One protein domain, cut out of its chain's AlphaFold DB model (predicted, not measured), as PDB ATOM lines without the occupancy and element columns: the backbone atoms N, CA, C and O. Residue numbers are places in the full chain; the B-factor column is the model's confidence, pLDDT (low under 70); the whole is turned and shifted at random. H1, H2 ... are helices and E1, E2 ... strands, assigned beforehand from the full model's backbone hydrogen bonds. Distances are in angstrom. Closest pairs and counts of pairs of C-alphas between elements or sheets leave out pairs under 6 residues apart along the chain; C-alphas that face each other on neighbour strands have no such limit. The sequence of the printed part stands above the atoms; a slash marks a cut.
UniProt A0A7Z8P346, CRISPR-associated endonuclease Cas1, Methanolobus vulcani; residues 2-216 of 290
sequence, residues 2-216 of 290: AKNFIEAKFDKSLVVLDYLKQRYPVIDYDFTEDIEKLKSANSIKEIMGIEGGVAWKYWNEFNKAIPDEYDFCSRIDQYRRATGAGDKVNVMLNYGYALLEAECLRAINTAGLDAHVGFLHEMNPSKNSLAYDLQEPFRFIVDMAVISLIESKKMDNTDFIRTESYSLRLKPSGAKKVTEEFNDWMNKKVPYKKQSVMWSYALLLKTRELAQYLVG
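What this domain is: This is residues 2 to 216 of the 290 residues of the protein "CRISPR-associated endonuclease Cas1" of Methanolobus vulcani (UniProt A0A7Z8P346). Two groups of helices lie side by side: an up-and-down bundle of three, H1, H2 and H3, and a larger, crossed group in which H5, H6, H7 and H8 pack on the long helix H4. H1 meets the second group through H6, and two small strand hairpins lie at the second group's edges, E1 and E2 near the first residues of H4, E3 and E4 between H7 and H8 along the chain. The printed part has 215 residues, with eight named helices and four named strands in the order H1 H2 H3 H4 H5 H6 E1 E2 H7 E3 E4 H8; the class is mostly helix, and both sheets are antiparallel. It is compact, with a radius of gyration of the C-alphas of 17.4 A, and spans 52 by 39 by 36 A.

Where its parts are: E3 is residues 189 to 192 and E4 residues 195 to 198. H8, residues 199 to 214, is 22.6 A long and ends at C-alpha 214 (4.674, 23.778, 12.168). H7, residues 172 to 187, is 22.1 A long. H4, residues 88 to 111, is 34.9 A long and begins at C-alpha 88 (7.828, 58.389, -7.665). H5 is residues 129 to 135 and H6 residues 139 to 151; E1 is residues 160 to 162 and E2 residues 168 to 170. H1, residues 2 to 21, is 28.9 A long and begins at C-alpha 2 (-3.280, 33.026, 7.137). H2 is residues 32 to 40, and H3, residues 44 to 63, is 28.0 A long.

How they stand to each other: E3 and E4 form a hairpin, with N 190 and O 197 2.8 A apart, within hydrogen-bond range. H7 and H8 touch only at their ends; their closest C-alphas, of Met 186 and Trp 199, are 4.9 A apart. H4 touches H8 with residues 103 to 111 alone, closest at the C-alphas of Ala 107 and Leu 204, 5.0 A. H4 touches H6 at a tilt of 35.3 degrees, only just steep, closest at Gly 96 and Val 142, C-alphas 5.5 A apart. H4 touches H5, with the C-alphas of Cys 104 and Ala 131 closest at 5.4 A. H6 and H7 touch at a steep tilt of 57 degrees, closest at the C-alphas of Ala 145 and Phe 182, 5.5 A. In the hairpin E1 and E2, N 161 and O 169 are 2.8 A apart, within hydrogen-bond range. H1 touches H6, closest at the C-alphas of Lys 12 and Phe 140, 6.1 A. H1 and H3 touch at a shallow tilt of 10 degrees, the same way, closest at the C-alphas of Ile 6 and Glu 51, 6.9 A. H2 and H3 form a helical hairpin, closest at the C-alphas of Leu 38 and Ile 47, 6.2 A. H1 and H4 are apart. In each of the eight helices, every O i to N i+4 pair is within hydrogen-bond range.

The domain as a whole: The C-alphas of Glu 164 and Gly 216, the two farthest apart, are 52.9 A apart. The printed part has no cut. The links H3 to H4 and H4 to H5 are long, with 24 and 17 residues. The mean pLDDT of the printed part is 93.1; residues 77 to 85 are under 70.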
ATOM      1  N   ALA A   2      -3.047  31.893   8.053       93.94
ATOM      2  CA  ALA A   2      -3.280  33.026   7.137       93.94
ATOM      3  C   ALA A   2      -3.778  34.302   7.848       93.94
ATOM      4  O   ALA A   2      -3.186  35.365   7.686       93.94
ATOM      5  N   LYS A   3      -4.795  34.175   8.718       95.38
ATOM      6  CA  LYS A   3      -5.298  35.288   9.544       95.38
ATOM      7  C   LYS A   3      -4.195  35.970  10.354       95.38
ATOM      8  O   LYS A   3      -4.117  37.183  10.324       95.38
ATOM      9  N   ASN A   4      -3.295  35.213  10.983       95.25
ATOM     10  CA  ASN A   4      -2.235  35.760  11.837       95.25
ATOM     11  C   ASN A   4      -1.272  36.690  11.067       95.25
ATOM     12  O   ASN A   4      -0.708  37.599  11.669       95.25
ATOM     13  N   PHE A   5      -1.059  36.467   9.762       96.81
ATOM     14  CA  PHE A   5      -0.264  37.379   8.930       96.81
ATOM     15  C   PHE A   5      -1.008  38.697   8.683       96.81
ATOM     16  O   PHE A   5      -0.425  39.767   8.840       96.81
ATOM     17  N   ILE A   6      -2.303  38.627   8.355       96.75
ATOM     18  CA  ILE A   6      -3.130  39.812   8.088       96.75
ATOM     19  C   ILE A   6      -3.462  40.589   9.365       96.75
ATOM     20  O   ILE A   6      -3.422  41.812   9.355       96.75
ATOM     21  N   GLU A   7      -3.693  39.911  10.488       96.31
ATOM     22  CA  GLU A   7      -3.845  40.546  11.804       96.31
ATOM     23  C   GLU A   7      -2.606  41.380  12.151       96.31
ATOM     24  O   GLU A   7      -2.722  42.529  12.574       96.31
ATOM     25  N   ALA A   8      -1.413  40.829  11.912       96.94
ATOM     26  CA  ALA A   8      -0.168  41.552  12.128       96.94
ATOM     27  C   ALA A   8       0.026  42.702  11.135       96.94
ATOM     28  O   ALA A   8       0.526  43.755  11.525       96.94
ATOM     29  N   LYS A   9      -0.391  42.533   9.875       97.06
ATOM     30  CA  LYS A   9      -0.411  43.625   8.896       97.06
ATOM     31  C   LYS A   9      -1.291  44.775   9.374       97.06
ATOM     32  O   LYS A   9      -0.831  45.907   9.369       97.06
ATOM     33  N   PHE A  10      -2.516  44.493   9.819       96.94
ATOM     34  CA  PHE A  10      -3.453  45.520  10.286       96.94
ATOM     35  C   PHE A  10      -2.893  46.260  11.500       96.94
ATOM     36  O   PHE A  10      -2.876  47.488  11.496       96.94
ATOM     37  N   ASP A  11      -2.344  45.531  12.476       95.94
ATOM     38  CA  ASP A  11      -1.642  46.117  13.624       95.94
ATOM     39  C   ASP A  11      -0.528  47.076  13.176       95.94
ATOM     40  O   ASP A  11      -0.443  48.207  13.646       95.94
ATOM     41  N   LYS A  12       0.300  46.676  12.205       96.44
ATOM     42  CA  LYS A  12       1.410  47.508  11.723       96.44
ATOM     43  C   LYS A  12       0.968  48.664  10.827       96.44
ATOM     44  O   LYS A  12       1.592  49.719  10.880       96.44
ATOM     45  N   SER A  13      -0.107  48.511  10.058       96.62
ATOM     46  CA  SER A  13      -0.724  49.608   9.307       96.62
ATOM     47  C   SER A  13      -1.263  50.686  10.245       96.62
ATOM     48  O   SER A  13      -1.033  51.865   9.985       96.62
ATOM     49  N   LEU A  14      -1.895  50.303  11.363       96.00
ATOM     50  CA  LEU A  14      -2.309  51.250  12.404       96.00
ATOM     51  C   LEU A  14      -1.103  52.000  12.974       96.00
ATOM     52  O   LEU A  14      -1.143  53.219  13.041       96.00
ATOM     53  N   VAL A  15       0.008  51.312  13.259       94.94
ATOM     54  CA  VAL A  15       1.239  51.963  13.750       94.94
ATOM     55  C   VAL A  15       1.779  53.016  12.776       94.94
ATOM     56  O   VAL A  15       2.247  54.071  13.212       94.94
ATOM     57  N   VAL A  16       1.741  52.753  11.465       96.50
ATOM     58  CA  VAL A  16       2.160  53.744  10.458       96.50
ATOM     59  C   VAL A  16       1.207  54.932  10.449       96.50
ATOM     60  O   VAL A  16       1.663  56.073  10.490       96.50
ATOM     61  N   LEU A  17      -0.106  54.696  10.434       96.50
ATOM     62  CA  LEU A  17      -1.082  55.782  10.408       96.50
ATOM     63  C   LEU A  17      -1.089  56.594  11.715       96.50
ATOM     64  O   LEU A  17      -1.142  57.817  11.645       96.50
ATOM     65  N   ASP A  18      -0.910  55.960  12.879       94.31
ATOM     66  CA  ASP A  18      -0.717  56.623  14.180       94.31
ATOM     67  C   ASP A  18       0.519  57.537  14.143       94.31
ATOM     68  O   ASP A  18       0.520  58.645  14.689       94.31
ATOM     69  N   TYR A  19       1.600  57.083  13.503       94.19
ATOM     70  CA  TYR A  19       2.812  57.880  13.327       94.19
ATOM     71  C   TYR A  19       2.591  59.080  12.401       94.19
ATOM     72  O   TYR A  19       3.045  60.186  12.702       94.19
ATOM     73  N   LEU A  20       1.897  58.881  11.280       94.69
ATOM     74  CA  LEU A  20       1.620  59.953  10.330       94.69
ATOM     75  C   LEU A  20       0.634  60.974  10.912       94.69
ATOM     76  O   LEU A  20       0.889  62.175  10.821       94.69
ATOM     77  N   LYS A  21      -0.422  60.518  11.596       94.31
ATOM     78  CA  LYS A  21      -1.439  61.360  12.248       94.31
ATOM     79  C   LYS A  21      -0.843  62.330  13.263       94.31
ATOM     80  O   LYS A  21      -1.339  63.444  13.400       94.31
ATOM     81  N   GLN A  22       0.267  61.964  13.914       91.94
ATOM     82  CA  GLN A  22       0.993  62.873  14.809       91.94
ATOM     83  C   GLN A  22       1.461  64.158  14.107       91.94
ATOM     84  O   GLN A  22       1.605  65.164  14.787       91.94
ATOM     85  N   ARG A  23       1.709  64.151  12.789       90.00
ATOM     86  CA  ARG A  23       2.094  65.350  12.014       90.00
ATOM     87  C   ARG A  23       1.021  65.839  11.052       90.00
ATOM     88  O   ARG A  23       0.993  67.024  10.752       90.00
ATOM     89  N   TYR A  24       0.169  64.944  10.568       92.62
ATOM     90  CA  TYR A  24      -0.865  65.242   9.587       92.62
ATOM     91  C   TYR A  24      -2.241  64.955  10.209       92.62
ATOM     92  O   TYR A  24      -2.779  63.866  10.006       92.62
ATOM     93  N   PRO A  25      -2.841  65.901  10.965       90.06
ATOM     94  CA  PRO A  25      -4.100  65.676  11.689       90.06
ATOM     95  C   PRO A  25      -5.303  65.329  10.800       90.06
ATOM     96  O   PRO A  25      -6.299  64.810  11.291       90.06
ATOM     97  N   VAL A  26      -5.213  65.602   9.492       94.44
ATOM     98  CA  VAL A  26      -6.211  65.228   8.473       94.44
ATOM     99  C   VAL A  26      -6.313  63.709   8.248       94.44
ATOM    100  O   VAL A  26      -7.260  63.233   7.614       94.44
ATOM    101  N   ILE A  27      -5.328  62.948   8.733       96.12
ATOM    102  CA  ILE A  27      -5.328  61.488   8.684       96.12
ATOM    103  C   ILE A  27      -6.325  60.944   9.701       96.12
ATOM    104  O   ILE A  27      -6.215  61.180  10.909       96.12
ATOM    105  N   ASP A  28      -7.274  60.165   9.199       95.06
ATOM    106  CA  ASP A  28      -8.337  59.571   9.988       95.06
ATOM    107  C   ASP A  28      -8.720  58.196   9.445       95.06
ATOM    108  O   ASP A  28      -9.004  58.026   8.263       95.06
ATOM    109  N   TYR A  29      -8.693  57.188  10.308       95.81
ATOM    110  CA  TYR A  29      -8.855  55.792   9.922       95.81
ATOM    111  C   TYR A  29      -9.597  55.026  11.004       95.81
ATOM    112  O   TYR A  29      -9.403  55.244  12.198       95.81
ATOM    113  N   ASP A  30     -10.383  54.053  10.555       95.44
ATOM    114  CA  ASP A  30     -11.000  53.055  11.409       95.44
ATOM    115  C   ASP A  30     -11.003  51.693  10.702       95.44
ATOM    116  O   ASP A  30     -11.588  51.522   9.624       95.44
ATOM    117  N   PHE A  31     -10.316  50.730  11.321       96.19
ATOM    118  CA  PHE A  31     -10.253  49.330  10.891       96.19
ATOM    119  C   PHE A  31     -11.008  48.399  11.850       96.19
ATOM    120  O   PHE A  31     -10.916  47.182  11.707       96.19
ATOM    121  N   THR A  32     -11.747  48.928  12.832       95.75
ATOM    122  CA  THR A  32     -12.406  48.134  13.883       95.75
ATOM    123  C   THR A  32     -13.355  47.098  13.285       95.75
ATOM    124  O   THR A  32     -13.261  45.912  13.598       95.75
ATOM    125  N   GLU A  33     -14.221  47.516  12.358       96.38
ATOM    126  CA  GLU A  33     -15.148  46.608  11.675       96.38
ATOM    127  C   GLU A  33     -14.405  45.557  10.828       96.38
ATOM    128  O   GLU A  33     -14.789  44.387  10.801       96.38
ATOM    129  N   ASP A  34     -13.316  45.944  10.160       97.25
ATOM    130  CA  ASP A  34     -12.524  45.043   9.317       97.25
ATOM    131  C   ASP A  34     -11.780  43.987  10.147       97.25
ATOM    132  O   ASP A  34     -11.692  42.825   9.745       97.25
ATOM    133  N   ILE A  35     -11.296  44.361  11.334       95.50
ATOM    134  CA  ILE A  35     -10.685  43.443  12.301       95.50
ATOM    135  C   ILE A  35     -11.718  42.413  12.782       95.50
ATOM    136  O   ILE A  35     -11.413  41.220  12.834       95.50
ATOM    137  N   GLU A  36     -12.953  42.826  13.082       96.56
ATOM    138  CA  GLU A  36     -14.027  41.893  13.462       96.56
ATOM    139  C   GLU A  36     -14.448  40.974  12.301       96.56
ATOM    140  O   GLU A  36     -14.649  39.765  12.483       96.56
ATOM    141  N   LYS A  37     -14.496  41.502  11.071       97.25
ATOM    142  CA  LYS A  37     -14.704  40.691   9.860       97.25
ATOM    143  C   LYS A  37     -13.583  39.670   9.668       97.25
ATOM    144  O   LYS A  37     -13.855  38.513   9.361       97.25
ATOM    145  N   LEU A  38     -12.325  40.047   9.901       97.06
ATOM    146  CA  LEU A  38     -11.185  39.135   9.770       97.06
ATOM    147  C   LEU A  38     -11.268  37.974  10.770       97.06
ATOM    148  O   LEU A  38     -10.995  36.822  10.411       97.06
ATOM    149  N   LYS A  39     -11.703  38.248  12.009       95.19
ATOM    150  CA  LYS A  39     -11.925  37.211  13.029       95.19
ATOM    151  C   LYS A  39     -12.974  36.197  12.580       95.19
ATOM    152  O   LYS A  39     -12.743  34.996  12.731       95.19
ATOM    153  N   SER A  40     -14.067  36.655  11.972       96.19
ATOM    154  CA  SER A  40     -15.177  35.801  11.522       96.19
ATOM    155  C   SER A  40     -14.996  35.174  10.130       96.19
ATOM    156  O   SER A  40     -15.724  34.239   9.805       96.19
ATOM    157  N   ALA A  41     -14.006  35.606   9.338       96.56
ATOM    158  CA  ALA A  41     -13.752  35.085   7.990       96.56
ATOM    159  C   ALA A  41     -13.448  33.574   7.974       96.56
ATOM    160  O   ALA A  41     -12.618  33.092   8.744       96.56
ATOM    161  N   ASN A  42     -14.054  32.812   7.065       95.44
ATOM    162  CA  ASN A  42     -13.924  31.347   7.017       95.44
ATOM    163  C   ASN A  42     -13.178  30.830   5.783       95.44
ATOM    164  O   ASN A  42     -12.927  29.630   5.669       95.44
ATOM    165  N   SER A  43     -12.774  31.718   4.873       95.69
ATOM    166  CA  SER A  43     -12.048  31.355   3.657       95.69
ATOM    167  C   SER A  43     -10.883  32.303   3.365       95.69
ATOM    168  O   SER A  43     -10.893  33.470   3.756       95.69
ATOM    169  N   ILE A  44      -9.871  31.818   2.632       94.56
ATOM    170  CA  ILE A  44      -8.754  32.657   2.157       94.56
ATOM    171  C   ILE A  44      -9.270  33.812   1.292       94.56
ATOM    172  O   ILE A  44      -8.801  34.937   1.421       94.56
ATOM    173  N   LYS A  45     -10.287  33.554   0.463       94.38
ATOM    174  CA  LYS A  45     -10.913  34.569  -0.389       94.38
ATOM    175  C   LYS A  45     -11.537  35.705   0.428       94.38
ATOM    176  O   LYS A  45     -11.371  36.863   0.060       94.38
ATOM    177  N   GLU A  46     -12.223  35.390   1.527       96.12
ATOM    178  CA  GLU A  46     -12.747  36.407   2.450       96.12
ATOM    179  C   GLU A  46     -11.619  37.204   3.104       96.12
ATOM    180  O   GLU A  46     -11.671  38.430   3.105       96.12
ATOM    181  N   ILE A  47     -10.573  36.526   3.592       96.44
ATOM    182  CA  ILE A  47      -9.408  37.182   4.206       96.44
ATOM    183  C   ILE A  47      -8.763  38.170   3.223       96.44
ATOM    184  O   ILE A  47      -8.523  39.316   3.589       96.44
ATOM    185  N   MET A  48      -8.531  37.756   1.973       92.44
ATOM    186  CA  MET A  48      -7.972  38.625   0.929       92.44
ATOM    187  C   MET A  48      -8.912  39.778   0.555       92.44
ATOM    188  O   MET A  48      -8.453  40.881   0.278       92.44
ATOM    189  N   GLY A  49     -10.231  39.555   0.558       94.31
ATOM    190  CA  GLY A  49     -11.210  40.616   0.316       94.31
ATOM    191  C   GLY A  49     -11.180  41.699   1.399       94.31
ATOM    192  O   GLY A  49     -11.197  42.888   1.081       94.31
ATOM    193  N   ILE A  50     -11.084  41.288   2.666       96.94
ATOM    194  CA  ILE A  50     -10.969  42.198   3.816       96.94
ATOM    195  C   ILE A  50      -9.621  42.928   3.781       96.94
ATOM    196  O   ILE A  50      -9.577  44.144   3.950       96.94
ATOM    197  N   GLU A  51      -8.529  42.209   3.499       95.44
ATOM    198  CA  GLU A  51      -7.193  42.792   3.333       95.44
ATOM    199  C   GLU A  51      -7.182  43.877   2.254       95.44
ATOM    200  O   GLU A  51      -6.703  44.977   2.520       95.44
ATOM    201  N   GLY A  52      -7.780  43.621   1.088       92.88
ATOM    202  CA  GLY A  52      -7.873  44.609   0.014       92.88
ATOM    203  C   GLY A  52      -8.684  45.851   0.402       92.88
ATOM    204  O   GLY A  52      -8.316  46.967   0.031       92.88
ATOM    205  N   GLY A  53      -9.756  45.680   1.184       94.56
ATOM    206  CA  GLY A  53     -10.549  46.789   1.725       94.56
ATOM    207  C   GLY A  53      -9.749  47.670   2.689       94.56
ATOM    208  O   GLY A  53      -9.730  48.893   2.538       94.56
ATOM    209  N   VAL A  54      -9.027  47.055   3.630       96.19
ATOM    210  CA  VAL A  54      -8.138  47.778   4.554       96.19
ATOM    211  C   VAL A  54      -6.979  48.429   3.810       96.19
ATOM    212  O   VAL A  54      -6.661  49.581   4.087       96.19
ATOM    213  N   ALA A  55      -6.384  47.755   2.824       94.50
ATOM    214  CA  ALA A  55      -5.325  48.327   2.001       94.50
ATOM    215  C   ALA A  55      -5.802  49.584   1.258       94.50
ATOM    216  O   ALA A  55      -5.080  50.576   1.222       94.50
ATOM    217  N   TRP A  56      -7.022  49.585   0.708       93.75
ATOM    218  CA  TRP A  56      -7.595  50.771   0.064       93.75
ATOM    219  C   TRP A  56      -7.731  51.946   1.041       93.75
ATOM    220  O   TRP A  56      -7.256  53.041   0.743       93.75
ATOM    221  N   LYS A  57      -8.307  51.708   2.229       96.00
ATOM    222  CA  LYS A  57      -8.413  52.734   3.282       96.00
ATOM    223  C   LYS A  57      -7.029  53.244   3.693       96.00
ATOM    224  O   LYS A  57      -6.801  54.446   3.729       96.00
ATOM    225  N   TYR A  58      -6.094  52.329   3.941       97.62
ATOM    226  CA  TYR A  58      -4.723  52.639   4.330       97.62
ATOM    227  C   TYR A  58      -4.024  53.554   3.321       97.62
ATOM    228  O   TYR A  58      -3.470  54.571   3.720       97.62
ATOM    229  N   TRP A  59      -4.068  53.236   2.024       96.50
ATOM    230  CA  TRP A  59      -3.379  54.039   1.012       96.50
ATOM    231  C   TRP A  59      -4.019  55.411   0.787       96.50
ATOM    232  O   TRP A  59      -3.289  56.354   0.491       96.50
ATOM    233  N   ASN A  60      -5.335  55.547   0.973       95.31
ATOM    234  CA  ASN A  60      -5.995  56.856   0.946       95.31
ATOM    235  C   ASN A  60      -5.494  57.757   2.080       95.31
ATOM    236  O   ASN A  60      -5.205  58.929   1.859       95.31
ATOM    237  N   GLU A  61      -5.353  57.198   3.281       97.06
ATOM    238  CA  GLU A  61      -4.853  57.931   4.442       97.06
ATOM    239  C   GLU A  61      -3.350  58.204   4.353       97.06
ATOM    240  O   GLU A  61      -2.902  59.314   4.631       97.06
ATOM    241  N   PHE A  62      -2.569  57.233   3.874       97.06
ATOM    242  CA  PHE A  62      -1.146  57.399   3.589       97.06
ATOM    243  C   PHE A  62      -0.903  58.527   2.578       97.06
ATOM    244  O   PHE A  62       0.019  59.318   2.761       97.06
ATOM    245  N   ASN A  63      -1.748  58.642   1.544       96.06
ATOM    246  CA  ASN A  63      -1.623  59.683   0.524       96.06
ATOM    247  C   ASN A  63      -1.699  61.103   1.105       96.06
ATOM    248  O   ASN A  63      -0.997  61.995   0.646       96.06
ATOM    249  N   LYS A  64      -2.475  61.318   2.173       95.44
ATOM    250  CA  LYS A  64      -2.587  62.637   2.819       95.44
ATOM    251  C   LYS A  64      -1.270  63.137   3.429       95.44
ATOM    252  O   LYS A  64      -1.146  64.328   3.699       95.44
ATOM    253  N   ALA A  65      -0.301  62.248   3.666       94.44
ATOM    254  CA  ALA A  65       1.044  62.607   4.118       94.44
ATOM    255  C   ALA A  65       2.021  62.891   2.963       94.44
ATOM    256  O   ALA A  65       3.151  63.322   3.205       94.44
ATOM    257  N   ILE A  66       1.630  62.613   1.716       95.25
ATOM    258  CA  ILE A  66       2.497  62.739   0.549       95.25
ATOM    259  C   ILE A  66       2.302  64.116  -0.094       95.25
ATOM    260  O   ILE A  66       1.176  64.472  -0.431       95.25
ATOM    261  N   PRO A  67       3.374  64.901  -0.304       92.88
ATOM    262  CA  PRO A  67       3.269  66.170  -1.013       92.88
ATOM    263  C   PRO A  67       2.858  65.989  -2.481       92.88
ATOM    264  O   PRO A  67       3.366  65.090  -3.156       92.88
ATOM    265  N   ASP A  68       2.040  66.910  -2.999       91.06
ATOM    266  CA  ASP A  68       1.504  66.873  -4.371       91.06
ATOM    267  C   ASP A  68       2.586  66.702  -5.457       91.06
ATOM    268  O   ASP A  68       2.356  66.044  -6.464       91.06
ATOM    269  N   GLU A  69       3.809  67.210  -5.242       90.12
ATOM    270  CA  GLU A  69       4.948  67.101  -6.181       90.12
ATOM    271  C   GLU A  69       5.420  65.657  -6.480       90.12
ATOM    272  O   GLU A  69       6.273  65.426  -7.356       90.12
ATOM    273  N   TYR A  70       4.921  64.684  -5.713       91.44
ATOM    274  CA  TYR A  70       5.179  63.260  -5.903       91.44
ATOM    275  C   TYR A  70       4.106  62.546  -6.735       91.44
ATOM    276  O   TYR A  70       4.358  61.404  -7.126       91.44
ATOM    277  N   ASP A  71       2.969  63.196  -7.026       86.00
ATOM    278  CA  ASP A  71       1.848  62.677  -7.827       86.00
ATOM    279  C   ASP A  71       1.328  61.298  -7.360       86.00
ATOM    280  O   ASP A  71       0.909  60.461  -8.167       86.00
ATOM    281  N   PHE A  72       1.385  61.012  -6.055       92.06
ATOM    282  CA  PHE A  72       0.862  59.759  -5.515       92.06
ATOM    283  C   PHE A  72      -0.663  59.841  -5.389       92.06
ATOM    284  O   PHE A  72      -1.201  60.760  -4.786       92.06
ATOM    285  N   CYS A  73      -1.371  58.867  -5.960       84.81
ATOM    286  CA  CYS A  73      -2.833  58.784  -5.852       84.81
ATOM    287  C   CYS A  73      -3.273  57.511  -5.133       84.81
ATOM    288  O   CYS A  73      -4.170  57.533  -4.296       84.81
ATOM    289  N   SER A  74      -2.672  56.374  -5.490       86.12
ATOM    290  CA  SER A  74      -2.945  55.091  -4.850       86.12
ATOM    291  C   SER A  74      -1.835  54.083  -5.153       86.12
ATOM    292  O   SER A  74      -1.013  54.286  -6.048       86.12
ATOM    293  N   ARG A  75      -1.839  52.952  -4.443       86.38
ATOM    294  CA  ARG A  75      -0.903  51.844  -4.678       86.38
ATOM    295  C   ARG A  75      -1.188  51.051  -5.957       86.38
ATOM    296  O   ARG A  75      -0.301  50.353  -6.445       86.38
ATOM    297  N   ILE A  76      -2.419  51.101  -6.463       77.69
ATOM    298  CA  ILE A  76      -2.869  50.292  -7.596       77.69
ATOM    299  C   ILE A  76      -3.011  51.145  -8.858       77.69
ATOM    300  O   ILE A  76      -3.506  52.267  -8.817       77.69
ATOM    301  N   ASP A  77      -2.585  50.598  -9.995       60.59
ATOM    302  CA  ASP A  77      -2.840  51.205 -11.300       60.59
ATOM    303  C   ASP A  77      -4.321  51.051 -11.712       60.59
ATOM    304  O   ASP A  77      -5.123  50.378 -11.055       60.59
ATOM    305  N   GLN A  78      -4.685  51.639 -12.852       55.78
ATOM    306  CA  GLN A  78      -6.027  51.534 -13.449       55.78
ATOM    307  C   GLN A  78      -6.491  50.089 -13.731       55.78
ATOM    308  O   GLN A  78      -7.683  49.842 -13.904       55.78
ATOM    309  N   TYR A  79      -5.569  49.121 -13.745       56.16
ATOM    310  CA  TYR A  79      -5.830  47.691 -13.916       56.16
ATOM    311  C   TYR A  79      -5.781  46.922 -12.589       56.16
ATOM    312  O   TYR A  79      -5.737  45.691 -12.588       56.16
ATOM    313  N   ARG A  80      -5.796  47.636 -11.456       59.19
ATOM    314  CA  ARG A  80      -5.701  47.097 -10.093       59.19
ATOM    315  C   ARG A  80      -4.392  46.353  -9.813       59.19
ATOM    316  O   ARG A  80      -4.361  45.444  -8.985       59.19
ATOM    317  N   ARG A  81      -3.301  46.718 -10.489       60.31
ATOM    318  CA  ARG A  81      -1.975  46.119 -10.287       60.31
ATOM    319  C   ARG A  81      -1.049  47.100  -9.590       60.31
ATOM    320  O   ARG A  81      -0.934  48.253  -9.982       60.31
ATOM    321  N   ALA A  82      -0.315  46.603  -8.605       62.22
ATOM    322  CA  ALA A  82       0.667  47.392  -7.865       62.22
ATOM    323  C   ALA A  82       2.016  47.569  -8.607       62.22
ATOM    324  O   ALA A  82       2.898  48.301  -8.158       62.22
ATOM    325  N   THR A  83       2.211  46.877  -9.735       60.34
ATOM    326  CA  THR A  83       3.500  46.804 -10.445       60.34
ATOM    327  C   THR A  83       3.703  47.908 -11.484       60.34
ATOM    328  O   THR A  83       4.845  48.232 -11.808       60.34
ATOM    329  N   GLY A  84       2.627  48.518 -11.991       59.72
ATOM    330  CA  GLY A  84       2.690  49.639 -12.930       59.72
ATOM    331  C   GLY A  84       2.963  50.958 -12.209       59.72
ATOM    332  O   GLY A  84       2.033  51.711 -11.948       59.72
ATOM    333  N   ALA A  85       4.221  51.236 -11.857       65.00
ATOM    334  CA  ALA A  85       4.567  52.481 -11.172       65.00
ATOM    335  C   ALA A  85       4.531  53.685 -12.135       65.00
ATOM    336  O   ALA A  85       5.412  53.847 -12.988       65.00
ATOM    337  N   GLY A  86       3.496  54.517 -11.992       75.69
ATOM    338  CA  GLY A  86       3.350  55.792 -12.704       75.69
ATOM    339  C   GLY A  86       4.014  56.976 -11.993       75.69
ATOM    340  O   GLY A  86       4.410  57.936 -12.651       75.69
ATOM    341  N   ASP A  87       4.186  56.878 -10.674       89.75
ATOM    342  CA  ASP A  87       4.652  57.952  -9.794       89.75
ATOM    343  C   ASP A  87       5.888  57.552  -8.968       89.75
ATOM    344  O   ASP A  87       6.235  56.376  -8.829       89.75
ATOM    345  N   LYS A  88       6.567  58.557  -8.405       93.44
ATOM    346  CA  LYS A  88       7.828  58.389  -7.665       93.44
ATOM    347  C   LYS A  88       7.669  57.509  -6.422       93.44
ATOM    348  O   LYS A  88       8.577  56.733  -6.119       93.44
ATOM    349  N   VAL A  89       6.542  57.607  -5.718       95.38
ATOM    350  CA  VAL A  89       6.299  56.886  -4.457       95.38
ATOM    351  C   VAL A  89       6.140  55.399  -4.719       95.38
ATOM    352  O   VAL A  89       6.832  54.593  -4.101       95.38
ATOM    353  N   ASN A  90       5.317  55.023  -5.698       94.62
ATOM    354  CA  ASN A  90       5.140  53.631  -6.095       94.62
ATOM    355  C   ASN A  90       6.442  52.991  -6.588       94.62
ATOM    356  O   ASN A  90       6.678  51.817  -6.305       94.62
ATOM    357  N   VAL A  91       7.318  53.736  -7.277       94.38
ATOM    358  CA  VAL A  91       8.640  53.208  -7.656       94.38
ATOM    359  C   VAL A  91       9.483  52.898  -6.415       94.38
ATOM    360  O   VAL A  91      10.069  51.817  -6.336       94.38
ATOM    361  N   MET A  92       9.538  53.815  -5.443       97.06
ATOM    362  CA  MET A  92      10.291  53.601  -4.202       97.06
ATOM    363  C   MET A  92       9.722  52.434  -3.383       97.06
ATOM    364  O   MET A  92      10.488  51.574  -2.951       97.06
ATOM    365  N   LEU A  93       8.394  52.357  -3.233       97.25
ATOM    366  CA  LEU A  93       7.707  51.260  -2.544       97.25
ATOM    367  C   LEU A  93       7.978  49.914  -3.222       97.25
ATOM    368  O   LEU A  93       8.359  48.961  -2.551       97.25
ATOM    369  N   ASN A  94       7.841  49.828  -4.551       95.25
ATOM    370  CA  ASN A  94       8.132  48.606  -5.308       95.25
ATOM    371  C   ASN A  94       9.565  48.122  -5.074       95.25
ATOM    372  O   ASN A  94       9.783  46.935  -4.832       95.25
ATOM    373  N   TYR A  95      10.533  49.038  -5.126       97.25
ATOM    374  CA  TYR A  95      11.931  48.699  -4.900       97.25
ATOM    375  C   TYR A  95      12.180  48.246  -3.455       97.25
ATOM    376  O   TYR A  95      12.799  47.208  -3.233       97.25
ATOM    377  N   GLY A  96      11.642  48.966  -2.469       98.31
ATOM    378  CA  GLY A  96      11.762  48.598  -1.060       98.31
ATOM    379  C   GLY A  96      11.094  47.259  -0.726       98.31
ATOM    380  O   GLY A  96      11.673  46.452  -0.004       98.31
ATOM    381  N   TYR A  97       9.921  46.961  -1.293       97.88
ATOM    382  CA  TYR A  97       9.274  45.660  -1.104       97.88
ATOM    383  C   TYR A  97      10.052  44.516  -1.757       97.88
ATOM    384  O   TYR A  97      10.050  43.418  -1.209       97.88
ATOM    385  N   ALA A  98      10.761  44.758  -2.864       97.62
ATOM    386  CA  ALA A  98      11.670  43.766  -3.439       97.62
ATOM    387  C   ALA A  98      12.880  43.491  -2.521       97.62
ATOM    388  O   ALA A  98      13.289  42.341  -2.367       97.62
ATOM    389  N   LEU A  99      13.422  44.519  -1.852       98.62
ATOM    390  CA  LEU A  99      14.455  44.330  -0.823       98.62
ATOM    391  C   LEU A  99      13.918  43.535   0.377       98.62
ATOM    392  O   LEU A  99      14.575  42.610   0.857       98.62
ATOM    393  N   LEU A 100      12.700  43.847   0.832       98.69
ATOM    394  CA  LEU A 100      12.040  43.095   1.899       98.69
ATOM    395  C   LEU A 100      11.777  41.638   1.489       98.69
ATOM    396  O   LEU A 100      11.967  40.739   2.305       98.69
ATOM    397  N   GLU A 101      11.394  41.384   0.234       98.31
ATOM    398  CA  GLU A 101      11.248  40.030  -0.306       98.31
ATOM    399  C   GLU A 101      12.538  39.227  -0.168       98.31
ATOM    400  O   GLU A 101      12.506  38.098   0.323       98.31
ATOM    401  N   ALA A 102      13.673  39.821  -0.549       98.44
ATOM    402  CA  ALA A 102      14.975  39.178  -0.435       98.44
ATOM    403  C   ALA A 102      15.308  38.814   1.025       98.44
ATOM    404  O   ALA A 102      15.784  37.709   1.299       98.44
ATOM    405  N   GLU A 103      14.993  39.692   1.981       98.62
ATOM    406  CA  GLU A 103      15.175  39.425   3.413       98.62
ATOM    407  C   GLU A 103      14.236  38.326   3.940       98.62
ATOM    408  O   GLU A 103      14.669  37.454   4.705       98.62
ATOM    409  N   CYS A 104      12.977  38.302   3.491       98.56
ATOM    410  CA  CYS A 104      12.033  37.224   3.787       98.56
ATOM    411  C   CYS A 104      12.546  35.877   3.263       98.56
ATOM    412  O   CYS A 104      12.582  34.906   4.020       98.56
ATOM    413  N   LEU A 105      13.003  35.820   2.011       98.44
ATOM    414  CA  LEU A 105      13.581  34.619   1.402       98.44
ATOM    415  C   LEU A 105      14.811  34.129   2.167       98.44
ATOM    416  O   LEU A 105      14.911  32.945   2.498       98.44
ATOM    417  N   ARG A 106      15.721  35.044   2.523       98.62
ATOM    418  CA  ARG A 106      16.902  34.735   3.336       98.62
ATOM    419  C   ARG A 106      16.502  34.102   4.670       98.62
ATOM    420  O   ARG A 106      17.095  33.099   5.078       98.62
ATOM    421  N   ALA A 107      15.506  34.656   5.357       98.62
ATOM    422  CA  ALA A 107      15.041  34.136   6.639       98.62
ATOM    423  C   ALA A 107      14.301  32.797   6.524       98.62
ATOM    424  O   ALA A 107      14.530  31.919   7.356       98.62
ATOM    425  N   ILE A 108      13.464  32.626   5.495       98.50
ATOM    426  CA  ILE A 108      12.770  31.369   5.171       98.50
ATOM    427  C   ILE A 108      13.792  30.253   4.964       98.50
ATOM    428  O   ILE A 108      13.734  29.236   5.659       98.50
ATOM    429  N   ASN A 109      14.794  30.495   4.113       98.38
ATOM    430  CA  ASN A 109      15.876  29.548   3.865       98.38
ATOM    431  C   ASN A 109      16.666  29.238   5.149       98.38
ATOM    432  O   ASN A 109      16.919  28.082   5.471       98.38
ATOM    433  N   THR A 110      16.985  30.261   5.949       98.44
ATOM    434  CA  THR A 110      17.699  30.085   7.231       98.44
ATOM    435  C   THR A 110      16.902  29.252   8.244       98.44
ATOM    436  O   THR A 110      17.487  28.590   9.102       98.44
ATOM    437  N   ALA A 111      15.570  29.303   8.195       97.88
ATOM    438  CA  ALA A 111      14.693  28.514   9.055       97.88
ATOM    439  C   ALA A 111      14.421  27.097   8.516       97.88
ATOM    440  O   ALA A 111      13.818  26.302   9.238       97.88
ATOM    441  N   GLY A 112      14.862  26.779   7.292       97.50
ATOM    442  CA  GLY A 112      14.618  25.492   6.636       97.50
ATOM    443  C   GLY A 112      13.180  25.312   6.138       97.50
ATOM    444  O   GLY A 112      12.689  24.187   6.108       97.50
ATOM    445  N   LEU A 113      12.486  26.406   5.808       97.31
ATOM    446  CA  LEU A 113      11.136  26.386   5.237       97.31
ATOM    447  C   LEU A 113      11.186  26.487   3.702       97.31
ATOM    448  O   LEU A 113      12.127  27.056   3.152       97.31
ATOM    449  N   ASP A 114      10.157  25.982   3.018       95.50
ATOM    450  CA  ASP A 114      10.002  26.135   1.565       95.50
ATOM    451  C   ASP A 114       9.314  27.468   1.232       95.50
ATOM    452  O   ASP A 114       8.207  27.744   1.696       95.50
ATOM    453  N   ALA A 115       9.963  28.295   0.410       95.56
ATOM    454  CA  ALA A 115       9.453  29.604   0.011       95.56
ATOM    455  C   ALA A 115       8.184  29.543  -0.858       95.56
ATOM    456  O   ALA A 115       7.432  30.519  -0.889       95.56
ATOM    457  N   HIS A 116       7.919  28.432  -1.547       94.75
ATOM    458  CA  HIS A 116       6.799  28.322  -2.487       94.75
ATOM    459  C   HIS A 116       5.478  27.941  -1.799       94.75
ATOM    460  O   HIS A 116       4.400  28.145  -2.367       94.75
ATOM    461  N   VAL A 117       5.549  27.436  -0.560       93.06
ATOM    462  CA  VAL A 117       4.405  26.922   0.212       93.06
ATOM    463  C   VAL A 117       3.855  28.003   1.147       93.06
ATOM    464  O   VAL A 117       4.243  28.112   2.309       93.06
ATOM    465  N   GLY A 118       2.948  28.823   0.613       92.75
ATOM    466  CA  GLY A 118       2.214  29.850   1.356       92.75
ATOM    467  C   GLY A 118       0.950  29.317   2.041       92.75
ATOM    468  O   GLY A 118       0.401  28.278   1.678       92.75
ATOM    469  N   PHE A 119       0.479  30.060   3.036       93.44
ATOM    470  CA  PHE A 119      -0.766  29.841   3.771       93.44
ATOM    471  C   PHE A 119      -1.868  30.830   3.381       93.44
ATOM    472  O   PHE A 119      -3.044  30.495   3.522       93.44
ATOM    473  N   LEU A 120      -1.505  32.049   2.970       90.94
ATOM    474  CA  LEU A 120      -2.432  33.089   2.524       90.94
ATOM    475  C   LEU A 120      -2.397  33.229   0.999       90.94
ATOM    476  O   LEU A 120      -3.442  33.125   0.360       90.94
ATOM    477  N   HIS A 121      -1.221  33.465   0.419       88.38
ATOM    478  CA  HIS A 121      -1.081  33.594  -1.027       88.38
ATOM    479  C   HIS A 121      -1.148  32.229  -1.717       88.38
ATOM    480  O   HIS A 121      -0.643  31.226  -1.209       88.38
ATOM    481  N   GLU A 122      -1.766  32.205  -2.900       82.69
ATOM    482  CA  GLU A 122      -1.904  30.996  -3.709       82.69
ATOM    483  C   GLU A 122      -0.540  30.356  -3.991       82.69
ATOM    484  O   GLU A 122       0.360  30.997  -4.539       82.69
ATOM    485  N   MET A 123      -0.425  29.070  -3.652       80.69
ATOM    486  CA  MET A 123       0.757  28.266  -3.929       80.69
ATOM    487  C   MET A 123       0.922  28.076  -5.435       80.69
ATOM    488  O   MET A 123       0.117  27.414  -6.087       80.69
ATOM    489  N   ASN A 124       1.997  28.629  -5.984       75.19
ATOM    490  CA  ASN A 124       2.388  28.425  -7.371       75.19
ATOM    491  C   ASN A 124       3.892  28.109  -7.410       75.19
ATOM    492  O   ASN A 124       4.655  28.860  -6.803       75.19
ATOM    493  N   PRO A 125       4.340  27.058  -8.127       72.56
ATOM    494  CA  PRO A 125       5.761  26.703  -8.217       72.56
ATOM    495  C   PRO A 125       6.672  27.840  -8.693       72.56
ATOM    496  O   PRO A 125       7.853  27.855  -8.375       72.56
ATOM    497  N   SER A 126       6.131  28.809  -9.432       81.06
ATOM    498  CA  SER A 126       6.868  29.968  -9.941       81.06
ATOM    499  C   SER A 126       6.788  31.196  -9.023       81.06
ATOM    500  O   SER A 126       7.176  32.288  -9.436       81.06
ATOM    501  N   LYS A 127       6.222  31.069  -7.813       85.88
ATOM    502  CA  LYS A 127       6.029  32.176  -6.865       85.88
ATOM    503  C   LYS A 127       6.564  31.835  -5.480       85.88
ATOM    504  O   LYS A 127       6.325  30.757  -4.947       85.88
ATOM    505  N   ASN A 128       7.168  32.832  -4.845       92.50
ATOM    506  CA  ASN A 128       7.627  32.768  -3.460       92.50
ATOM    507  C   ASN A 128       6.465  33.017  -2.478       92.50
ATOM    508  O   ASN A 128       6.479  33.985  -1.718       92.50
ATOM    509  N   SER A 129       5.423  32.185  -2.520       94.25
ATOM    510  CA  SER A 129       4.159  32.410  -1.796       94.25
ATOM    511  C   SER A 129       4.352  32.643  -0.291       94.25
ATOM    512  O   SER A 129       3.745  33.551   0.274       94.25
ATOM    513  N   LEU A 130       5.247  31.892   0.362       96.75
ATOM    514  CA  LEU A 130       5.554  32.085   1.782       96.75
ATOM    515  C   LEU A 130       6.323  33.384   2.042       96.75
ATOM    516  O   LEU A 130       6.171  33.981   3.105       96.75
ATOM    517  N   ALA A 131       7.148  33.834   1.092       97.12
ATOM    518  CA  ALA A 131       7.809  35.129   1.209       97.12
ATOM    519  C   ALA A 131       6.779  36.261   1.161       97.12
ATOM    520  O   ALA A 131       6.864  37.170   1.979       97.12
ATOM    521  N   TYR A 132       5.772  36.176   0.286       95.56
ATOM    522  CA  TYR A 132       4.679  37.152   0.241       95.56
ATOM    523  C   TYR A 132       3.854  37.160   1.529       95.56
ATOM    524  O   TYR A 132       3.570  38.232   2.055       95.56
ATOM    525  N   ASP A 133       3.549  35.992   2.099       97.12
ATOM    526  CA  ASP A 133       2.898  35.904   3.412       97.12
ATOM    527  C   ASP A 133       3.743  36.557   4.513       97.12
ATOM    528  O   ASP A 133       3.248  37.359   5.306       97.12
ATOM    529  N   LEU A 134       5.041  36.234   4.552       97.62
ATOM    530  CA  LEU A 134       5.968  36.742   5.558       97.62
ATOM    531  C   LEU A 134       6.271  38.233   5.379       97.62
ATOM    532  O   LEU A 134       6.685  38.867   6.343       97.62
ATOM    533  N   GLN A 135       6.058  38.811   4.196       97.69
ATOM    534  CA  GLN A 135       6.165  40.255   4.004       97.69
ATOM    535  C   GLN A 135       5.073  41.013   4.759       97.69
ATOM    536  O   GLN A 135       5.354  42.103   5.251       97.69
ATOM    537  N   GLU A 136       3.851  40.477   4.863       97.44
ATOM    538  CA  GLU A 136       2.694  41.233   5.371       97.44
ATOM    539  C   GLU A 136       2.937  41.879   6.752       97.44
ATOM    540  O   GLU A 136       2.695  43.081   6.883       97.44
ATOM    541  N   PRO A 137       3.517  41.187   7.756       97.56
ATOM    542  CA  PRO A 137       3.825  41.791   9.056       97.56
ATOM    543  C   PRO A 137       4.984  42.801   9.046       97.56
ATOM    544  O   PRO A 137       5.205  43.474  10.051       97.56
ATOM    545  N   PHE A 138       5.766  42.886   7.965       98.06
ATOM    546  CA  PHE A 138       6.985  43.702   7.878       98.06
ATOM    547  C   PHE A 138       6.925  44.790   6.799       98.06
ATOM    548  O   PHE A 138       7.820  45.632   6.753       98.06
ATOM    549  N   ARG A 139       5.872  44.839   5.969       97.38
ATOM    550  CA  ARG A 139       5.704  45.862   4.919       97.38
ATOM    551  C   ARG A 139       5.811  47.290   5.445       97.38
ATOM    552  O   ARG A 139       6.413  48.126   4.782       97.38
ATOM    553  N   PHE A 140       5.344  47.529   6.669       97.62
ATOM    554  CA  PHE A 140       5.435  48.832   7.329       97.62
ATOM    555  C   PHE A 140       6.868  49.396   7.398       97.62
ATOM    556  O   PHE A 140       7.043  50.607   7.427       97.62
ATOM    557  N   ILE A 141       7.905  48.546   7.409       98.00
ATOM    558  CA  ILE A 141       9.315  48.974   7.398       98.00
ATOM    559  C   ILE A 141       9.620  49.754   6.117       98.00
ATOM    560  O   ILE A 141      10.256  50.806   6.168       98.00
ATOM    561  N   VAL A 142       9.141  49.252   4.978       98.56
ATOM    562  CA  VAL A 142       9.313  49.896   3.673       98.56
ATOM    563  C   VAL A 142       8.500  51.182   3.615       98.56
ATOM    564  O   VAL A 142       9.031  52.213   3.214       98.56
ATOM    565  N   ASP A 143       7.252  51.144   4.077       98.12
ATOM    566  CA  ASP A 143       6.362  52.308   4.086       98.12
ATOM    567  C   ASP A 143       6.987  53.461   4.880       98.12
ATOM    568  O   ASP A 143       7.082  54.591   4.402       98.12
ATOM    569  N   MET A 144       7.518  53.151   6.064       96.88
ATOM    570  CA  MET A 144       8.192  54.122   6.919       96.88
ATOM    571  C   MET A 144       9.516  54.621   6.329       96.88
ATOM    572  O   MET A 144       9.846  55.798   6.493       96.88
ATOM    573  N   ALA A 145      10.273  53.770   5.629       97.88
ATOM    574  CA  ALA A 145      11.479  54.186   4.913       97.88
ATOM    575  C   ALA A 145      11.148  55.168   3.779       97.88
ATOM    576  O   ALA A 145      11.783  56.214   3.662       97.88
ATOM    577  N   VAL A 146      10.105  54.890   2.993       98.12
ATOM    578  CA  VAL A 146       9.659  55.785   1.916       98.12
ATOM    579  C   VAL A 146       9.170  57.122   2.473       98.12
ATOM    580  O   VAL A 146       9.606  58.165   1.988       98.12
ATOM    581  N   ILE A 147       8.366  57.118   3.541       96.69
ATOM    582  CA  ILE A 147       7.977  58.353   4.244       96.69
ATOM    583  C   ILE A 147       9.213  59.122   4.723       96.69
ATOM    584  O   ILE A 147       9.302  60.328   4.513       96.69
ATOM    585  N   SER A 148      10.200  58.432   5.303       95.25
ATOM    586  CA  SER A 148      11.429  59.070   5.794       95.25
ATOM    587  C   SER A 148      12.198  59.770   4.666       95.25
ATOM    588  O   SER A 148      12.656  60.898   4.850       95.25
ATOM    589  N   LEU A 149      12.302  59.159   3.480       97.00
ATOM    590  CA  LEU A 149      12.940  59.760   2.299       97.00
ATOM    591  C   LEU A 149      12.197  60.997   1.783       97.00
ATOM    592  O   LEU A 149      12.839  61.989   1.428       97.00
ATOM    593  N   ILE A 150      10.864  60.933   1.758       95.31
ATOM    594  CA  ILE A 150       9.995  62.020   1.292       95.31
ATOM    595  C   ILE A 150      10.077  63.206   2.256       95.31
ATOM    596  O   ILE A 150      10.412  64.317   1.848       95.31
ATOM    597  N   GLU A 151       9.858  62.975   3.552       92.44
ATOM    598  CA  GLU A 151       9.854  64.032   4.570       92.44
ATOM    599  C   GLU A 151      11.232  64.684   4.750       92.44
ATOM    600  O   GLU A 151      11.323  65.884   5.023       92.44
ATOM    601  N   SER A 152      12.313  63.913   4.582       91.25
ATOM    602  CA  SER A 152      13.685  64.434   4.632       91.25
ATOM    603  C   SER A 152      14.140  65.103   3.333       91.25
ATOM    604  O   SER A 152      15.239  65.658   3.303       91.25
ATOM    605  N   LYS A 153      13.313  65.072   2.274       92.44
ATOM    606  CA  LYS A 153      13.623  65.608   0.938       92.44
ATOM    607  C   LYS A 153      14.964  65.100   0.397       92.44
ATOM    608  O   LYS A 153      15.702  65.837  -0.249       92.44
ATOM    609  N   LYS A 154      15.297  63.838   0.689       93.44
ATOM    610  CA  LYS A 154      16.531  63.194   0.208       93.44
ATOM    611  C   LYS A 154      16.447  62.809  -1.271       93.44
ATOM    612  O   LYS A 154      17.488  62.556  -1.872       93.44
ATOM    613  N   MET A 155      15.245  62.702  -1.832       95.25
ATOM    614  CA  MET A 155      15.011  62.259  -3.209       95.25
ATOM    615  C   MET A 155      14.914  63.442  -4.168       95.25
ATOM    616  O   MET A 155      14.190  64.399  -3.904       95.25
ATOM    617  N   ASP A 156      15.581  63.324  -5.313       92.75
ATOM    618  CA  ASP A 156      15.618  64.346  -6.357       92.75
ATOM    619  C   ASP A 156      14.988  63.826  -7.655       92.75
ATOM    620  O   ASP A 156      14.986  62.628  -7.935       92.75
ATOM    621  N   ASN A 157      14.530  64.723  -8.534       92.62
ATOM    622  CA  ASN A 157      14.041  64.329  -9.867       92.62
ATOM    623  C   ASN A 157      15.105  63.579 -10.692       92.62
ATOM    624  O   ASN A 157      14.773  62.761 -11.550       92.62
ATOM    625  N   THR A 158      16.389  63.838 -10.432       94.94
ATOM    626  CA  THR A 158      17.518  63.189 -11.111       94.94
ATOM    627  C   THR A 158      17.712  61.732 -10.705       94.94
ATOM    628  O   THR A 158      18.384  61.021 -11.450       94.94
ATOM    629  N   ASP A 159      17.101  61.276  -9.605       96.56
ATOM    630  CA  ASP A 159      17.142  59.890  -9.119       96.56
ATOM    631  C   ASP A 159      16.203  58.948  -9.875       96.56
ATOM    632  O   ASP A 159      16.256  57.730  -9.691       96.56
ATOM    633  N   PHE A 160      15.362  59.501 -10.746       94.44
ATOM    634  CA  PHE A 160      14.383  58.754 -11.515       94.44
ATOM    635  C   PHE A 160      14.682  58.839 -13.013       94.44
ATOM    636  O   PHE A 160      15.316  59.773 -13.516       94.44
ATOM    637  N   ILE A 161      14.228  57.827 -13.743       93.38
ATOM    638  CA  ILE A 161      14.210  57.799 -15.201       93.38
ATOM    639  C   ILE A 161      12.821  57.394 -15.673       93.38
ATOM    640  O   ILE A 161      12.246  56.419 -15.188       93.38
ATOM    641  N   ARG A 162      12.279  58.149 -16.628       89.81
ATOM    642  CA  ARG A 162      11.073  57.755 -17.349       89.81
ATOM    643  C   ARG A 162      11.488  56.904 -18.543       89.81
ATOM    644  O   ARG A 162      12.375  57.278 -19.304       89.81
ATOM    645  N   THR A 163      10.881  55.735 -18.651       86.31
ATOM    646  CA  THR A 163      11.071  54.812 -19.772       86.31
ATOM    647  C   THR A 163      10.229  55.237 -20.974       86.31
ATOM    648  O   THR A 163       9.310  56.046 -20.842       86.31
ATOM    649  N   GLU A 164      10.492  54.638 -22.135       82.81
ATOM    650  CA  GLU A 164       9.706  54.843 -23.362       82.81
ATOM    651  C   GLU A 164       8.223  54.483 -23.187       82.81
ATOM    652  O   GLU A 164       7.357  55.081 -23.813       82.81
ATOM    653  N   SER A 165       7.908  53.562 -22.268       79.94
ATOM    654  CA  SER A 165       6.531  53.181 -21.937       79.94
ATOM    655  C   SER A 165       5.851  54.154 -20.960       79.94
ATOM    656  O   SER A 165       4.852  53.792 -20.339       79.94
ATOM    657  N   TYR A 166       6.442  55.331 -20.727       78.94
ATOM    658  CA  TYR A 166       6.056  56.326 -19.721       78.94
ATOM    659  C   TYR A 166       6.084  55.842 -18.258       78.94
ATOM    660  O   TYR A 166       5.773  56.622 -17.358       78.94
ATOM    661  N   SER A 167       6.534  54.607 -17.995       83.31
ATOM    662  CA  SER A 167       6.735  54.104 -16.631       83.31
ATOM    663  C   SER A 167       7.980  54.715 -15.998       83.31
ATOM    664  O   SER A 167       8.965  55.001 -16.692       83.31
ATOM    665  N   LEU A 168       7.940  54.919 -14.683       89.19
ATOM    666  CA  LEU A 168       9.043  55.497 -13.927       89.19
ATOM    667  C   LEU A 168       9.902  54.387 -13.297       89.19
ATOM    668  O   LEU A 168       9.395  53.350 -12.869       89.19
ATOM    669  N   ARG A 169      11.222  54.583 -13.253       91.56
ATOM    670  CA  ARG A 169      12.187  53.667 -12.621       91.56
ATOM    671  C   ARG A 169      13.222  54.443 -11.813       91.56
ATOM    672  O   ARG A 169      13.515  55.594 -12.134       91.56
ATOM    673  N   LEU A 170      13.806  53.805 -10.798       95.00
ATOM    674  CA  LEU A 170      14.953  54.362 -10.074       95.00
ATOM    675  C   LEU A 170      16.218  54.242 -10.922       95.00
ATOM    676  O   LEU A 170      16.500  53.196 -11.507       95.00
ATOM    677  N   LYS A 171      17.006  55.311 -10.938       97.19
ATOM    678  CA  LYS A 171      18.415  55.269 -11.332       97.19
ATOM    679  C   LYS A 171      19.269  54.738 -10.173       97.19
ATOM    680  O   LYS A 171      18.791  54.692  -9.037       97.19
ATOM    681  N   PRO A 172      20.547  54.391 -10.415       98.00
ATOM    682  CA  PRO A 172      21.436  53.895  -9.363       98.00
ATOM    683  C   PRO A 172      21.524  54.799  -8.124       98.00
ATOM    684  O   PRO A 172      21.579  54.288  -7.009       98.00
ATOM    685  N   SER A 173      21.485  56.127  -8.292       97.56
ATOM    686  CA  SER A 173      21.498  57.078  -7.170       97.56
ATOM    687  C   SER A 173      20.254  56.949  -6.284       97.56
ATOM    688  O   SER A 173      20.382  56.815  -5.070       97.56
ATOM    689  N   GLY A 174      19.063  56.892  -6.885       97.81
ATOM    690  CA  GLY A 174      17.807  56.683  -6.167       97.81
ATOM    691  C   GLY A 174      17.727  55.310  -5.509       97.81
ATOM    692  O   GLY A 174      17.361  55.202  -4.344       97.81
ATOM    693  N   ALA A 175      18.126  54.258  -6.229       98.25
ATOM    694  CA  ALA A 175      18.169  52.897  -5.698       98.25
ATOM    695  C   ALA A 175      19.084  52.793  -4.468       98.25
ATOM    696  O   ALA A 175      18.721  52.153  -3.480       98.25
ATOM    697  N   LYS A 176      20.236  53.479  -4.490       98.50
ATOM    698  CA  LYS A 176      21.137  53.580  -3.339       98.50
ATOM    699  C   LYS A 176      20.452  54.261  -2.149       98.50
ATOM    700  O   LYS A 176      20.436  53.671  -1.074       98.50
ATOM    701  N   LYS A 177      19.830  55.430  -2.348       98.56
ATOM    702  CA  LYS A 177      19.110  56.166  -1.287       98.56
ATOM    703  C   LYS A 177      17.998  55.317  -0.648       98.56
ATOM    704  O   LYS A 177      17.907  55.250   0.574       98.56
ATOM    705  N   VAL A 178      17.198  54.618  -1.462       98.56
ATOM    706  CA  VAL A 178      16.144  53.706  -0.974       98.56
ATOM    707  C   VAL A 178      16.731  52.532  -0.193       98.56
ATOM    708  O   VAL A 178      16.214  52.183   0.864       98.56
ATOM    709  N   THR A 179      17.826  51.946  -0.678       98.75
ATOM    710  CA  THR A 179      18.498  50.825  -0.005       98.75
ATOM    711  C   THR A 179      19.079  51.238   1.347       98.75
ATOM    712  O   THR A 179      18.932  50.507   2.323       98.75
ATOM    713  N   GLU A 180      19.732  52.399   1.420       98.56
ATOM    714  CA  GLU A 180      20.302  52.933   2.660       98.56
ATOM    715  C   GLU A 180      19.209  53.173   3.707       98.56
ATOM    716  O   GLU A 180      19.306  52.645   4.813       98.56
ATOM    717  N   GLU A 181      18.119  53.854   3.340       98.50
ATOM    718  CA  GLU A 181      17.023  54.115   4.280       98.50
ATOM    719  C   GLU A 181      16.289  52.823   4.694       98.50
ATOM    720  O   GLU A 181      15.945  52.650   5.863       98.50
ATOM    721  N   PHE A 182      16.092  51.870   3.772       98.69
ATOM    722  CA  PHE A 182      15.547  50.548   4.105       98.69
ATOM    723  C   PHE A 182      16.427  49.813   5.128       98.69
ATOM    724  O   PHE A 182      15.917  49.274   6.113       98.69
ATOM    725  N   ASN A 183      17.747  49.819   4.929       98.44
ATOM    726  CA  ASN A 183      18.693  49.194   5.851       98.44
ATOM    727  C   ASN A 183      18.702  49.886   7.217       98.44
ATOM    728  O   ASN A 183      18.721  49.203   8.241       98.44
ATOM    729  N   ASP A 184      18.631  51.218   7.253       97.81
ATOM    730  CA  ASP A 184      18.512  51.974   8.500       97.81
ATOM    731  C   ASP A 184      17.267  51.540   9.281       97.81
ATOM    732  O   ASP A 184      17.348  51.265  10.481       97.81
ATOM    733  N   TRP A 185      16.129  51.382   8.601       97.19
ATOM    734  CA  TRP A 185      14.897  50.871   9.200       97.19
ATOM    735  C   TRP A 185      15.004  49.415   9.669       97.19
ATOM    736  O   TRP A 185      14.601  49.112  10.795       97.19
ATOM    737  N   MET A 186      15.608  48.528   8.879       97.69
ATOM    738  CA  MET A 186      15.861  47.133   9.269       97.69
ATOM    739  C   MET A 186      16.813  47.008  10.469       97.69
ATOM    740  O   MET A 186      16.711  46.056  11.251       97.69
ATOM    741  N   ASN A 187      17.707  47.982  10.653       97.44
ATOM    742  CA  ASN A 187      18.655  48.052  11.764       97.44
ATOM    743  C   ASN A 187      18.092  48.754  13.009       97.44
ATOM    744  O   ASN A 187      18.709  48.683  14.080       97.44
ATOM    745  N   LYS A 188      16.915  49.396  12.925       94.75
ATOM    746  CA  LYS A 188      16.245  49.937  14.114       94.75
ATOM    747  C   LYS A 188      15.940  48.814  15.093       94.75
ATOM    748  O   LYS A 188      15.512  47.719  14.724       94.75
ATOM    749  N   LYS A 189      16.179  49.105  16.371       93.94
ATOM    750  CA  LYS A 189      15.961  48.156  17.454       93.94
ATOM    751  C   LYS A 189      14.527  48.228  17.960       93.94
ATOM    752  O   LYS A 189      13.991  49.312  18.173       93.94
ATOM    753  N   VAL A 190      13.954  47.067  18.236       93.62
ATOM    754  CA  VAL A 190      12.640  46.891  18.839       93.62
ATOM    755  C   VAL A 190      12.754  45.972  20.064       93.62
ATOM    756  O   VAL A 190      13.486  44.975  20.029       93.62
ATOM    757  N   PRO A 191      12.078  46.285  21.183       92.31
ATOM    758  CA  PRO A 191      12.014  45.382  22.323       92.31
ATOM    759  C   PRO A 191      11.284  44.082  21.965       92.31
ATOM    760  O   PRO A 191      10.140  44.093  21.512       92.31
ATOM    761  N   TYR A 192      11.917  42.938  22.214       93.06
ATOM    762  CA  TYR A 192      11.310  41.626  22.035       93.06
ATOM    763  C   TYR A 192      11.834  40.618  23.066       93.06
ATOM    764  O   TYR A 192      13.037  40.426  23.207       93.06
ATOM    765  N   LYS A 193      10.924  39.960  23.808       84.50
ATOM    766  CA  LYS A 193      11.237  38.911  24.809       84.50
ATOM    767  C   LYS A 193      12.398  39.275  25.763       84.50
ATOM    768  O   LYS A 193      13.338  38.506  25.925       84.50
ATOM    769  N   LYS A 194      12.302  40.441  26.420       86.25
ATOM    770  CA  LYS A 194      13.304  41.009  27.357       86.25
ATOM    771  C   LYS A 194      14.634  41.444  26.726       86.25
ATOM    772  O   LYS A 194      15.538  41.841  27.451       86.25
ATOM    773  N   GLN A 195      14.761  41.392  25.405       90.38
ATOM    774  CA  GLN A 195      15.938  41.857  24.678       90.38
ATOM    775  C   GLN A 195      15.564  43.008  23.746       90.38
ATOM    776  O   GLN A 195      14.394  43.219  23.434       90.38
ATOM    777  N   SER A 196      16.564  43.758  23.300       93.69
ATOM    778  CA  SER A 196      16.424  44.750  22.237       93.69
ATOM    779  C   SER A 196      17.071  44.176  20.982       93.69
ATOM    780  O   SER A 196      18.267  43.884  20.989       93.69
ATOM    781  N   VAL A 197      16.280  43.958  19.931       95.56
ATOM    782  CA  VAL A 197      16.721  43.280  18.703       95.56
ATOM    783  C   VAL A 197      16.477  44.154  17.485       95.56
ATOM    784  O   VAL A 197      15.531  44.928  17.471       95.56
ATOM    785  N   MET A 198      17.309  44.034  16.454       97.12
ATOM    786  CA  MET A 198      17.065  44.696  15.166       97.12
ATOM    787  C   MET A 198      15.850  44.082  14.461       97.12
ATOM    788  O   MET A 198      15.585  42.888  14.636       97.12
ATOM    789  N   TRP A 199      15.147  44.852  13.628       97.25
ATOM    790  CA  TRP A 199      14.043  44.336  12.808       97.25
ATOM    791  C   TRP A 199      14.468  43.196  11.878       97.25
ATOM    792  O   TRP A 199      13.747  42.205  11.770       97.25
ATOM    793  N   SER A 200      15.675  43.262  11.310       97.44
ATOM    794  CA  SER A 200      16.275  42.167  10.531       97.44
ATOM    795  C   SER A 200      16.364  40.848  11.310       97.44
ATOM    796  O   SER A 200      16.092  39.769  10.776       97.44
ATOM    797  N   TYR A 201      16.689  40.920  12.604       97.38
ATOM    798  CA  TYR A 201      16.718  39.754  13.479       97.38
ATOM    799  C   TYR A 201      15.318  39.351  13.953       97.38
ATOM    800  O   TYR A 201      15.028  38.160  14.039       97.38
ATOM    801  N   ALA A 202      14.428  40.314  14.213       97.25
ATOM    802  CA  ALA A 202      13.032  40.043  14.552       97.25
ATOM    803  C   ALA A 202      12.327  39.251  13.439       97.25
ATOM    804  O   ALA A 202      11.632  38.283  13.744       97.25
ATOM    805  N   LEU A 203      12.575  39.594  12.170       98.12
ATOM    806  CA  LEU A 203      12.088  38.852  11.008       98.12
ATOM    807  C   LEU A 203      12.542  37.391  11.062       98.12
ATOM    808  O   LEU A 203      11.704  36.491  11.088       98.12
ATOM    809  N   LEU A 204      13.846  37.139  11.221       98.19
ATOM    810  CA  LEU A 204      14.373  35.778  11.357       98.19
ATOM    811  C   LEU A 204      13.778  35.021  12.559       98.19
ATOM    812  O   LEU A 204      13.470  33.831  12.459       98.19
ATOM    813  N   LEU A 205      13.615  35.687  13.707       97.25
ATOM    814  CA  LEU A 205      12.994  35.087  14.889       97.25
ATOM    815  C   LEU A 205      11.548  34.676  14.604       97.25
ATOM    816  O   LEU A 205      11.157  33.566  14.958       97.25
ATOM    817  N   LYS A 206      10.768  35.530  13.938       97.56
ATOM    818  CA  LYS A 206       9.379  35.243  13.570       97.56
ATOM    819  C   LYS A 206       9.271  34.078  12.593       97.56
ATOM    820  O   LYS A 206       8.434  33.200  12.793       97.56
ATOM    821  N   THR A 207      10.172  33.995  11.619       98.19
ATOM    822  CA  THR A 207      10.243  32.847  10.707       98.19
ATOM    823  C   THR A 207      10.596  31.550  11.442       98.19
ATOM    824  O   THR A 207       9.990  30.510  11.198       98.19
ATOM    825  N   ARG A 208      11.521  31.593  12.410       97.88
ATOM    826  CA  ARG A 208      11.841  30.431  13.260       97.88
ATOM    827  C   ARG A 208      10.677  30.022  14.158       97.88
ATOM    828  O   ARG A 208      10.472  28.833  14.381       97.88
ATOM    829  N   GLU A 209       9.914  30.980  14.677       97.38
ATOM    830  CA  GLU A 209       8.704  30.698  15.457       97.38
ATOM    831  C   GLU A 209       7.634  30.003  14.617       97.38
ATOM    832  O   GLU A 209       7.008  29.066  15.112       97.38
ATOM    833  N   LEU A 210       7.471  30.405  13.353       97.75
ATOM    834  CA  LEU A 210       6.622  29.704  12.393       97.75
ATOM    835  C   LEU A 210       7.101  28.264  12.183       97.75
ATOM    836  O   LEU A 210       6.313  27.338  12.350       97.75
ATOM    837  N   ALA A 211       8.391  28.054  11.910       97.88
ATOM    838  CA  ALA A 211       8.943  26.708  11.736       97.88
ATOM    839  C   ALA A 211       8.720  25.822  12.975       97.88
ATOM    840  O   ALA A 211       8.271  24.685  12.860       97.88
ATOM    841  N   GLN A 212       8.964  26.356  14.177       97.94
ATOM    842  CA  GLN A 212       8.715  25.656  15.444       97.94
ATOM    843  C   GLN A 212       7.237  25.323  15.662       97.94
ATOM    844  O   GLN A 212       6.929  24.280  16.237       97.94
ATOM    845  N   TYR A 213       6.340  26.215  15.243       97.44
ATOM    846  CA  TYR A 213       4.902  25.994  15.317       97.44
ATOM    847  C   TYR A 213       4.473  24.851  14.388       97.44
ATOM    848  O   TYR A 213       3.766  23.948  14.827       97.44
ATOM    849  N   LEU A 214       4.982  24.825  13.151       96.56
ATOM    850  CA  LEU A 214       4.674  23.778  12.168       96.56
ATOM    851  C   LEU A 214       5.106  22.378  12.629       96.56
ATOM    852  O   LEU A 214       4.391  21.411  12.387       96.56
ATOM    853  N   VAL A 215       6.229  22.262  13.346       96.94
ATOM    854  CA  VAL A 215       6.702  20.978  13.907       96.94
ATOM    855  C   VAL A 215       6.162  20.682  15.315       96.94
ATOM    856  O   VAL A 215       6.671  19.794  15.997       96.94
ATOM    857  N   GLY A 216       5.195  21.459  15.811       96.12
ATOM    858  CA  GLY A 216       4.562  21.250  17.119       96.12
ATOM    859  C   GLY A 216       5.432  21.578  18.342       96.12
ATOM    860  O   GLY A 216       4.986  21.413  19.476       96.12
TER     861      GLY A 216